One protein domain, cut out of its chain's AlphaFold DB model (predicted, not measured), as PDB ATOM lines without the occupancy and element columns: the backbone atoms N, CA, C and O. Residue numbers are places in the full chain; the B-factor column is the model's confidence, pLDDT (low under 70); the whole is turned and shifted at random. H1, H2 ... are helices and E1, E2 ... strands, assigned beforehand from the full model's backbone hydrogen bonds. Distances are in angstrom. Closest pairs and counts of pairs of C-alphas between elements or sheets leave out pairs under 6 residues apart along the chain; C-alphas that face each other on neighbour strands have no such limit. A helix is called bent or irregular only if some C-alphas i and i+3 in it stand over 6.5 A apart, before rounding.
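AT A GLANCE: This is residues 3 to 75 of the 87 residues of a protein of Snodgrassella alvi wkB2 (UniProt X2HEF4). Two parallel strands, E1 and E2, make a narrow two-stranded ribbon through the middle, with H1 and H2 over one face and H4 over the other. Short H3 sits at the end where E2 begins. The printed part has 73 residues with four named helices and two named strands, in the order H1 E1 H2 H3 E2 H4, of mixed class. It is compact, with a radius of gyration of the C-alphas of 11.9 A, and spans 33 by 24 by 19 A.

HOW THE PARTS SIT: H1, residues 7 to 18, touches H2, residues 36 to 46, with its residues 7 to 11 alone; the closest C-alphas, of Pro 7 and Val 39, are 7.0 A apart. They run the same way at a steep tilt of 44 degrees. E1, residues 27 to 32, is parallel to E2, residues 54 to 59, at 17 degrees; N 29 and O 55, 2.8 A, are within hydrogen-bond range. E1, H2, H3 at residues 48 to 53, and E2 form a strand-helix-strand unit, two parallel neighbour strands joined through helices, with a right-handed crossover. The closest C-alphas of E1 and H4, residues 65 to 73, are those of Tyr 28 and Gly 72, 5.5 A. H1 and H4 are apart. Every O i to N i+4 pair is within hydrogen-bond range in H1 and H2, 4 of 5 in H4 and 0 of 2 in H3, which has 2 of 3 O i to N i+3 pairs within range.

IN THESE COORDINATES: H1 begins at C-alpha 7 (243.447, 152.743, 190.693) and is 16.3 A long. E1 measures 15.3 A, H2 15.6 A and E2 16.2 A. H3, 10.0 A, is irregular: C-alphas 49 and 52 are 7.5 A apart. H4, 12.6 A, ends at C-alpha 73 (223.809, 143.471, 195.807).

THE WHOLE: The C-alphas farthest apart, of Ser 21 and Tyr 61, are 34.7 A apart. The printed part has no cut and no long link. No printed residue is under 70 in pLDDT.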
ATOM      1  N   THR A   3     236.626 148.065 195.150       97.50
ATOM      2  CA  THR A   3     237.958 148.668 195.153       97.50
ATOM      3  C   THR A   3     238.190 149.488 196.417       97.50
ATOM      4  O   THR A   3     237.244 149.896 197.094       97.50
ATOM      5  N   LYS A   4     239.461 149.740 196.737       97.25
ATOM      6  CA  LYS A   4     239.879 150.671 197.789       97.25
ATOM      7  C   LYS A   4     241.321 151.108 197.558       97.25
ATOM      8  O   LYS A   4     242.245 150.377 197.905       97.25
ATOM      9  N   ASN A   5     241.520 152.307 197.011       96.50
ATOM     10  CA  ASN A   5     242.849 152.882 196.740       96.50
ATOM     11  C   ASN A   5     243.736 152.006 195.824       96.50
ATOM     12  O   ASN A   5     244.941 151.892 196.043       96.50
ATOM     13  N   ARG A   6     243.150 151.375 194.794       96.06
ATOM     14  CA  ARG A   6     243.867 150.517 193.827       96.06
ATOM     15  C   ARG A   6     243.601 150.936 192.372       96.06
ATOM     16  O   ARG A   6     243.169 150.111 191.574       96.06
ATOM     17  N   PRO A   7     243.874 152.196 191.986       94.81
ATOM     18  CA  PRO A   7     243.447 152.743 190.693       94.81
ATOM     19  C   PRO A   7     243.970 151.957 189.481       94.81
ATOM     20  O   PRO A   7     243.246 151.779 188.509       94.81
ATOM     21  N   VAL A   8     245.197 151.430 189.541       95.62
ATOM     22  CA  VAL A   8     245.781 150.647 188.434       95.62
ATOM     23  C   VAL A   8     245.070 149.306 188.244       95.62
ATOM     24  O   VAL A   8     244.836 148.886 187.113       95.62
ATOM     25  N   LEU A   9     244.736 148.628 189.343       97.12
ATOM     26  CA  LEU A   9     244.040 147.343 189.299       97.12
ATOM     27  C   LEU A   9     242.580 147.545 188.888       97.12
ATOM     28  O   LEU A   9     242.109 146.889 187.964       97.12
ATOM     29  N   LEU A  10     241.927 148.567 189.447       96.81
ATOM     30  CA  LEU A  10     240.589 148.986 189.043       96.81
ATOM     31  C   LEU A  10     240.498 149.282 187.540       96.81
ATOM     32  O   LEU A  10     239.593 148.776 186.885       96.81
ATOM     33  N   ALA A  11     241.439 150.052 186.981       95.88
ATOM     34  CA  ALA A  11     241.467 150.342 185.547       95.88
ATOM     35  C   ALA A  11     241.536 149.058 184.705       95.88
ATOM     36  O   ALA A  11     240.753 148.891 183.772       95.88
ATOM     37  N   ARG A  12     242.426 148.126 185.070       96.31
ATOM     38  CA  ARG A  12     242.569 146.836 184.377       96.31
ATOM     39  C   ARG A  12     241.317 145.972 184.487       96.31
ATOM     40  O   ARG A  12     240.909 145.359 183.505       96.31
ATOM     41  N   ALA A  13     240.709 145.910 185.667       96.56
ATOM     42  CA  ALA A  13     239.509 145.119 185.894       96.56
ATOM     43  C   ALA A  13     238.308 145.680 185.113       96.56
ATOM     44  O   ALA A  13     237.555 144.916 184.512       96.56
ATOM     45  N   LEU A  14     238.162 147.007 185.056       95.56
ATOM     46  CA  LEU A  14     237.154 147.668 184.225       95.56
ATOM     47  C   LEU A  14     237.370 147.372 182.742       95.56
ATOM     48  O   LEU A  14     236.432 146.957 182.065       95.56
ATOM     49  N   GLU A  15     238.602 147.507 182.252       95.25
ATOM     50  CA  GLU A  15     238.944 147.175 180.866       95.25
ATOM     51  C   GLU A  15     238.610 145.710 180.538       95.25
ATOM     52  O   GLU A  15     237.989 145.435 179.512       95.25
ATOM     53  N   SER A  16     238.913 144.783 181.453       95.25
ATOM     54  CA  SER A  16     238.572 143.361 181.321       95.25
ATOM     55  C   SER A  16     237.062 143.122 181.184       95.25
ATOM     56  O   SER A  16     236.644 142.347 180.322       95.25
ATOM     57  N   VAL A  17     236.231 143.797 181.992       95.06
ATOM     58  CA  VAL A  17     234.759 143.695 181.918       95.06
ATOM     59  C   VAL A  17     234.232 144.264 180.598       95.06
ATOM     60  O   VAL A  17     233.335 143.691 179.980       95.06
ATOM     61  N   ILE A  18     234.805 145.370 180.135       92.88
ATOM     62  CA  ILE A  18     234.373 146.057 178.913       92.88
ATOM     63  C   ILE A  18     234.709 145.247 177.660       92.88
ATOM     64  O   ILE A  18     233.932 145.242 176.708       92.88
ATOM     65  N   GLN A  19     235.835 144.535 177.666       94.38
ATOM     66  CA  GLN A  19     236.287 143.704 176.549       94.38
ATOM     67  C   GLN A  19     235.620 142.315 176.495       94.38
ATOM     68  O   GLN A  19     235.955 141.510 175.623       94.38
ATOM     69  N   GLN A  20     234.673 142.008 177.390       94.56
ATOM     70  CA  GLN A  20     233.930 140.746 177.345       94.56
ATOM     71  C   GLN A  20     233.066 140.638 176.079       94.56
ATOM     72  O   GLN A  20     232.506 141.616 175.584       94.56
ATOM     73  N   SER A  21     232.888 139.411 175.584       96.00
ATOM     74  CA  SER A  21     232.014 139.132 174.435       96.00
ATOM     75  C   SER A  21     230.525 139.304 174.758       96.00
ATOM     76  O   SER A  21     229.730 139.621 173.874       96.00
ATOM     77  N   TYR A  22     230.138 139.111 176.021       95.19
ATOM     78  CA  TYR A  22     228.795 139.396 176.509       95.19
ATOM     79  C   TYR A  22     228.700 140.859 176.952       95.19
ATOM     80  O   TYR A  22     229.422 141.286 177.847       95.19
ATOM     81  N   THR A  23     227.802 141.631 176.340       94.19
ATOM     82  CA  THR A  23     227.765 143.099 176.486       94.19
ATOM     83  C   THR A  23     226.565 143.628 177.275       94.19
ATOM     84  O   THR A  23     226.504 144.827 177.574       94.19
ATOM     85  N   ASN A  24     225.604 142.761 177.608       95.69
ATOM     86  CA  ASN A  24     224.398 143.121 178.353       95.69
ATOM     87  C   ASN A  24     224.617 142.975 179.864       95.69
ATOM     88  O   ASN A  24     224.090 142.067 180.498       95.69
ATOM     89  N   TRP A  25     225.438 143.854 180.424       95.88
ATOM     90  CA  TRP A  25     225.761 143.885 181.846       95.88
ATOM     91  C   TRP A  25     225.564 145.286 182.423       95.88
ATOM     92  O   TRP A  25     225.622 146.283 181.699       95.88
ATOM     93  N   HIS A  26     225.399 145.337 183.743       97.38
ATOM     94  CA  HIS A  26     225.495 146.547 184.550       97.38
ATOM     95  C   HIS A  26     226.519 146.324 185.663       97.38
ATOM     96  O   HIS A  26     226.533 145.276 186.310       97.38
ATOM     97  N   LEU A  27     227.408 147.288 185.868       97.44
ATOM     98  CA  LEU A  27     228.484 147.212 186.841       97.44
ATOM     99  C   LEU A  27     228.186 148.104 188.045       97.44
ATOM    100  O   LEU A  27     228.252 149.328 187.974       97.44
ATOM    101  N   TYR A  28     227.971 147.475 189.193       97.88
ATOM    102  CA  TYR A  28     227.944 148.157 190.483       97.88
ATOM    103  C   TYR A  28     229.367 148.212 191.049       97.88
ATOM    104  O   TYR A  28     229.909 147.186 191.474       97.88
ATOM    105  N   LEU A  29     230.004 149.384 191.014       97.69
ATOM    106  CA  LEU A  29     231.359 149.617 191.518       97.69
ATOM    107  C   LEU A  29     231.307 150.203 192.931       97.69
ATOM    108  O   LEU A  29     230.884 151.338 193.121       97.69
ATOM    109  N   VAL A  30     231.780 149.453 193.921       98.25
ATOM    110  CA  VAL A  30     231.809 149.876 195.324       98.25
ATOM    111  C   VAL A  30     233.227 150.285 195.714       98.25
ATOM    112  O   VAL A  30     234.130 149.452 195.791       98.25
ATOM    113  N   ASN A  31     233.421 151.572 195.986       98.31
ATOM    114  CA  ASN A  31     234.622 152.105 196.618       98.31
ATOM    115  C   ASN A  31     234.469 152.016 198.145       98.31
ATOM    116  O   ASN A  31     233.731 152.799 198.749       98.31
ATOM    117  N   ASP A  32     235.165 151.072 198.774       97.81
ATOM    118  CA  ASP A  32     235.013 150.771 200.199       97.81
ATOM    119  C   ASP A  32     235.925 151.638 201.089       97.81
ATOM    120  O   ASP A  32     236.884 151.162 201.708       97.81
ATOM    121  N   GLY A  33     235.653 152.944 201.132       97.75
ATOM    122  CA  GLY A  33     236.415 153.903 201.938       97.75
ATOM    123  C   GLY A  33     237.763 154.312 201.335       97.75
ATOM    124  O   GLY A  33     238.690 154.629 202.081       97.75
ATOM    125  N   GLY A  34     237.909 154.244 200.009       97.38
ATOM    126  CA  GLY A  34     239.031 154.838 199.276       97.38
ATOM    127  C   GLY A  34     238.734 156.254 198.773       97.38
ATOM    128  O   GLY A  34     237.636 156.774 198.965       97.38
ATOM    129  N   ASP A  35     239.695 156.873 198.087       97.88
ATOM    130  CA  ASP A  35     239.521 158.210 197.501       97.88
ATOM    131  C   ASP A  35     238.451 158.221 196.396       97.88
ATOM    132  O   ASP A  35     238.605 157.610 195.335       97.88
ATOM    133  N   THR A  36     237.362 158.950 196.642       98.00
ATOM    134  CA  THR A  36     236.251 159.110 195.699       98.00
ATOM    135  C   THR A  36     236.678 159.845 194.435       98.00
ATOM    136  O   THR A  36     236.197 159.523 193.351       98.00
ATOM    137  N   SER A  37     237.597 160.806 194.553       97.38
ATOM    138  CA  SER A  37     238.040 161.633 193.428       97.38
ATOM    139  C   SER A  37     238.805 160.791 192.418       97.38
ATOM    140  O   SER A  37     238.503 160.845 191.230       97.38
ATOM    141  N   SER A  38     239.732 159.950 192.891       96.50
ATOM    142  CA  SER A  38     240.468 159.012 192.044       96.50
ATOM    143  C   SER A  38     239.550 158.037 191.301       96.50
ATOM    144  O   SER A  38     239.774 157.794 190.116       96.50
ATOM    145  N   VAL A  39     238.518 157.495 191.960       97.25
ATOM    146  CA  VAL A  39     237.568 156.572 191.315       97.25
ATOM    147  C   VAL A  39     236.736 157.295 190.258       97.25
ATOM    148  O   VAL A  39     236.664 156.826 189.126       97.25
ATOM    149  N   ASN A  40     236.162 158.452 190.591       96.31
ATOM    150  CA  ASN A  40     235.302 159.191 189.666       96.31
ATOM    151  C   ASN A  40     236.081 159.697 188.453       96.31
ATOM    152  O   ASN A  40     235.651 159.477 187.329       96.31
ATOM    153  N   GLN A  41     237.281 160.251 188.655       96.06
ATOM    154  CA  GLN A  41     238.149 160.656 187.546       96.06
ATOM    155  C   GLN A  41     238.505 159.488 186.628       96.06
ATOM    156  O   GLN A  41     238.564 159.659 185.416       96.06
ATOM    157  N   LEU A  42     238.746 158.298 187.185       94.94
ATOM    158  CA  LEU A  42     239.054 157.119 186.383       94.94
ATOM    159  C   LEU A  42     237.875 156.730 185.484       94.94
ATOM    160  O   LEU A  42     238.105 156.401 184.319       94.94
ATOM    161  N   ILE A  43     236.643 156.796 185.995       94.56
ATOM    162  CA  ILE A  43     235.429 156.546 185.209       94.56
ATOM    163  C   ILE A  43     235.217 157.649 184.166       94.56
ATOM    164  O   ILE A  43     235.100 157.346 182.980       94.56
ATOM    165  N   ASP A  44     235.261 158.914 184.577       93.56
ATOM    166  CA  ASP A  44     234.982 160.060 183.707       93.56
ATOM    167  C   ASP A  44     235.986 160.192 182.552       93.56
ATOM    168  O   ASP A  44     235.608 160.561 181.442       93.56
ATOM    169  N   LEU A  45     237.268 159.888 182.785       91.50
ATOM    170  CA  LEU A  45     238.312 160.034 181.765       91.50
ATOM    171  C   LEU A  45     238.362 158.870 180.776       91.50
ATOM    172  O   LEU A  45     238.727 159.081 179.621       91.50
ATOM    173  N   ASN A  46     238.049 157.650 181.219       89.19
ATOM    174  CA  ASN A  46     238.301 156.444 180.422       89.19
ATOM    175  C   ASN A  46     237.024 155.743 179.950       89.19
ATOM    176  O   ASN A  46     237.080 154.957 179.008       89.19
ATOM    177  N   PHE A  47     235.881 156.000 180.593       89.12
ATOM    178  CA  PHE A  47     234.672 155.189 180.443       89.12
ATOM    179  C   PHE A  47     233.383 156.021 180.368       89.12
ATOM    180  O   PHE A  47     232.304 155.508 180.660       89.12
ATOM    181  N   ILE A  48     233.469 157.283 179.936       88.62
ATOM    182  CA  ILE A  48     232.330 158.216 179.903       88.62
ATOM    183  C   ILE A  48     231.124 157.696 179.104       88.62
ATOM    184  O   ILE A  48     229.980 157.839 179.538       88.62
ATOM    185  N   ASP A  49     231.368 157.001 177.990       91.06
ATOM    186  CA  ASP A  49     230.318 156.405 177.150       91.06
ATOM    187  C   ASP A  49     229.576 155.251 177.852       91.06
ATOM    188  O   ASP A  49     228.487 154.841 177.443       91.06
ATOM    189  N   LEU A  50     230.144 154.735 178.944       91.69
ATOM    190  CA  LEU A  50     229.621 153.629 179.739       91.69
ATOM    191  C   LEU A  50     229.022 154.081 181.073       91.69
ATOM    192  O   LEU A  50     228.597 153.229 181.850       91.69
ATOM    193  N   ASN A  51     228.895 155.388 181.324       87.81
ATOM    194  CA  ASN A  51     228.283 155.912 182.552       87.81
ATOM    195  C   ASN A  51     226.866 155.365 182.803       87.81
ATOM    196  O   ASN A  51     226.457 155.199 183.945       87.81
ATOM    197  N   HIS A  52     226.125 155.021 181.746       93.06
ATOM    198  CA  HIS A  52     224.801 154.402 181.864       93.06
ATOM    199  C   HIS A  52     224.833 152.929 182.317       93.06
ATOM    200  O   HIS A  52     223.805 152.415 182.747       93.06
ATOM    201  N   LYS A  53     225.988 152.257 182.224       95.75
ATOM    202  CA  LYS A  53     226.207 150.864 182.649       95.75
ATOM    203  C   LYS A  53     226.978 150.743 183.959       95.75
ATOM    204  O   LYS A  53     227.228 149.624 184.398       95.75
ATOM    205  N   ILE A  54     227.426 151.850 184.553       96.62
ATOM    206  CA  ILE A  54     228.256 151.832 185.760       96.62
ATOM    207  C   ILE A  54     227.576 152.661 186.845       96.62
ATOM    208  O   ILE A  54     227.409 153.870 186.717       96.62
ATOM    209  N   THR A  55     227.225 152.019 187.955       97.19
ATOM    210  CA  THR A  55     226.765 152.702 189.166       97.19
ATOM    211  C   THR A  55     227.868 152.663 190.208       97.19
ATOM    212  O   THR A  55     228.257 151.588 190.668       97.19
ATOM    213  N   VAL A  56     228.364 153.838 190.592       97.56
ATOM    214  CA  VAL A  56     229.410 153.975 191.609       97.56
ATOM    215  C   VAL A  56     228.780 154.208 192.980       97.56
ATOM    216  O   VAL A  56     227.922 155.071 193.150       97.56
ATOM    217  N   ILE A  57     229.227 153.438 193.968       98.06
ATOM    218  CA  ILE A  57     228.832 153.540 195.372       98.06
ATOM    219  C   ILE A  57     230.088 153.856 196.178       98.06
ATOM    220  O   ILE A  57     231.096 153.155 196.073       98.06
ATOM    221  N   HIS A  58     230.034 154.899 197.000       98.31
ATOM    222  CA  HIS A  58     231.130 155.261 197.891       98.31
ATOM    223  C   HIS A  58     230.727 155.024 199.341       98.31
ATOM    224  O   HIS A  58     229.791 155.647 199.842       98.31
ATOM    225  N   ASN A  59     231.469 154.162 200.028       98.25
ATOM    226  CA  ASN A  59     231.364 154.046 201.475       98.25
ATOM    227  C   ASN A  59     232.265 155.100 202.124       98.25
ATOM    228  O   ASN A  59     233.426 155.243 201.745       98.25
ATOM    229  N   ASN A  60     231.752 155.809 203.133       97.00
ATOM    230  CA  ASN A  60     232.517 156.831 203.865       97.00
ATOM    231  C   ASN A  60     233.732 156.248 204.608       97.00
ATOM    232  O   ASN A  60     234.710 156.944 204.865       97.00
ATOM    233  N   TYR A  61     233.654 154.974 204.985       97.25
ATOM    234  CA  TYR A  61     234.711 154.203 205.622       97.25
ATOM    235  C   TYR A  61     234.632 152.760 205.131       97.25
ATOM    236  O   TYR A  61     233.626 152.338 204.566       97.25
ATOM    237  N   SER A  62     235.705 152.004 205.341       97.44
ATOM    238  CA  SER A  62     235.767 150.610 204.908       97.44
ATOM    239  C   SER A  62     234.831 149.750 205.749       97.44
ATOM    240  O   SER A  62     234.973 149.705 206.972       97.44
ATOM    241  N   LEU A  63     233.895 149.075 205.093       96.94
ATOM    242  CA  LEU A  63     232.940 148.161 205.714       96.94
ATOM    243  C   LEU A  63     233.455 146.719 205.742       96.94
ATOM    244  O   LEU A  63     232.900 145.883 206.451       96.94
ATOM    245  N   GLY A  64     234.523 146.423 205.000       94.56
ATOM    246  CA  GLY A  64     235.031 145.065 204.857       94.56
ATOM    247  C   GLY A  64     234.387 144.340 203.682       94.56
ATOM    248  O   GLY A  64     233.568 144.891 202.943       94.56
ATOM    249  N   MET A  65     234.827 143.105 203.450       91.19
ATOM    250  CA  MET A  65     234.683 142.499 202.135       91.19
ATOM    251  C   MET A  65     233.229 142.213 201.758       91.19
ATOM    252  O   MET A  65     232.750 142.615 200.697       91.19
ATOM    253  N   GLU A  66     232.538 141.556 202.667       95.50
ATOM    254  CA  GLU A  66     231.178 141.070 202.535       95.50
ATOM    255  C   GLU A  66     230.196 142.240 202.587       95.50
ATOM    256  O   GLU A  66     229.317 142.357 201.737       95.50
ATOM    257  N   ALA A  67     230.392 143.156 203.537       97.00
ATOM    258  CA  ALA A  67     229.528 144.319 203.698       97.00
ATOM    259  C   ALA A  67     229.598 145.261 202.487       97.00
ATOM    260  O   ALA A  67     228.559 145.716 202.016       97.00
ATOM    261  N   ALA A  68     230.789 145.489 201.924       96.69
ATOM    262  CA  ALA A  68     230.933 146.271 200.699       96.69
ATOM    263  C   ALA A  68     230.274 145.587 199.489       96.69
ATOM    264  O   ALA A  68     229.619 146.259 198.695       96.69
ATOM    265  N   SER A  69     230.393 144.261 199.348       96.19
ATOM    266  CA  SER A  69     229.684 143.521 198.289       96.19
ATOM    267  C   SER A  69     228.170 143.681 198.424       96.19
ATOM    268  O   SER A  69     227.484 143.956 197.439       96.19
ATOM    269  N   ASN A  70     227.659 143.593 199.655       97.12
ATOM    270  CA  ASN A  70     226.236 143.732 199.945       97.12
ATOM    271  C   ASN A  70     225.687 145.116 199.576       97.12
ATOM    272  O   ASN A  70     224.531 145.204 199.176       97.12
ATOM    273  N   CYS A  71     226.490 146.187 199.634       97.31
ATOM    274  CA  CYS A  71     226.067 147.510 199.157       97.31
ATOM    275  C   CYS A  71     225.622 147.480 197.687       97.31
ATOM    276  O   CYS A  71     224.601 148.073 197.356       97.31
ATOM    277  N   GLY A  72     226.365 146.779 196.825       97.00
ATOM    278  CA  GLY A  72     225.998 146.608 195.418       97.00
ATOM    279  C   GLY A  72     224.826 145.645 195.238       97.00
ATOM    280  O   GLY A  72     223.872 145.967 194.539       97.00
ATOM    281  N   LEU A  73     224.861 144.492 195.914       96.88
ATOM    282  CA  LEU A  73     223.809 143.471 195.807       96.88
ATOM    283  C   LEU A  73     222.430 143.990 196.240       96.88
ATOM    284  O   LEU A  73     221.434 143.634 195.626       96.88
ATOM    285  N   ASN A  74     222.367 144.848 197.261       97.50
ATOM    286  CA  ASN A  74     221.109 145.392 197.779       97.50
ATOM    287  C   ASN A  74     220.387 146.335 196.805       97.50
ATOM    288  O   ASN A  74     219.200 146.590 196.995       97.50
ATOM    289  N   ILE A  75     221.095 146.893 195.820       97.00
ATOM    290  CA  ILE A  75     220.513 147.817 194.835       97.00
ATOM    291  C   ILE A  75     220.438 147.223 193.429       97.00
ATOM    292  O   ILE A  75     219.837 147.839 192.550       97.00
TER     293      ILE A  75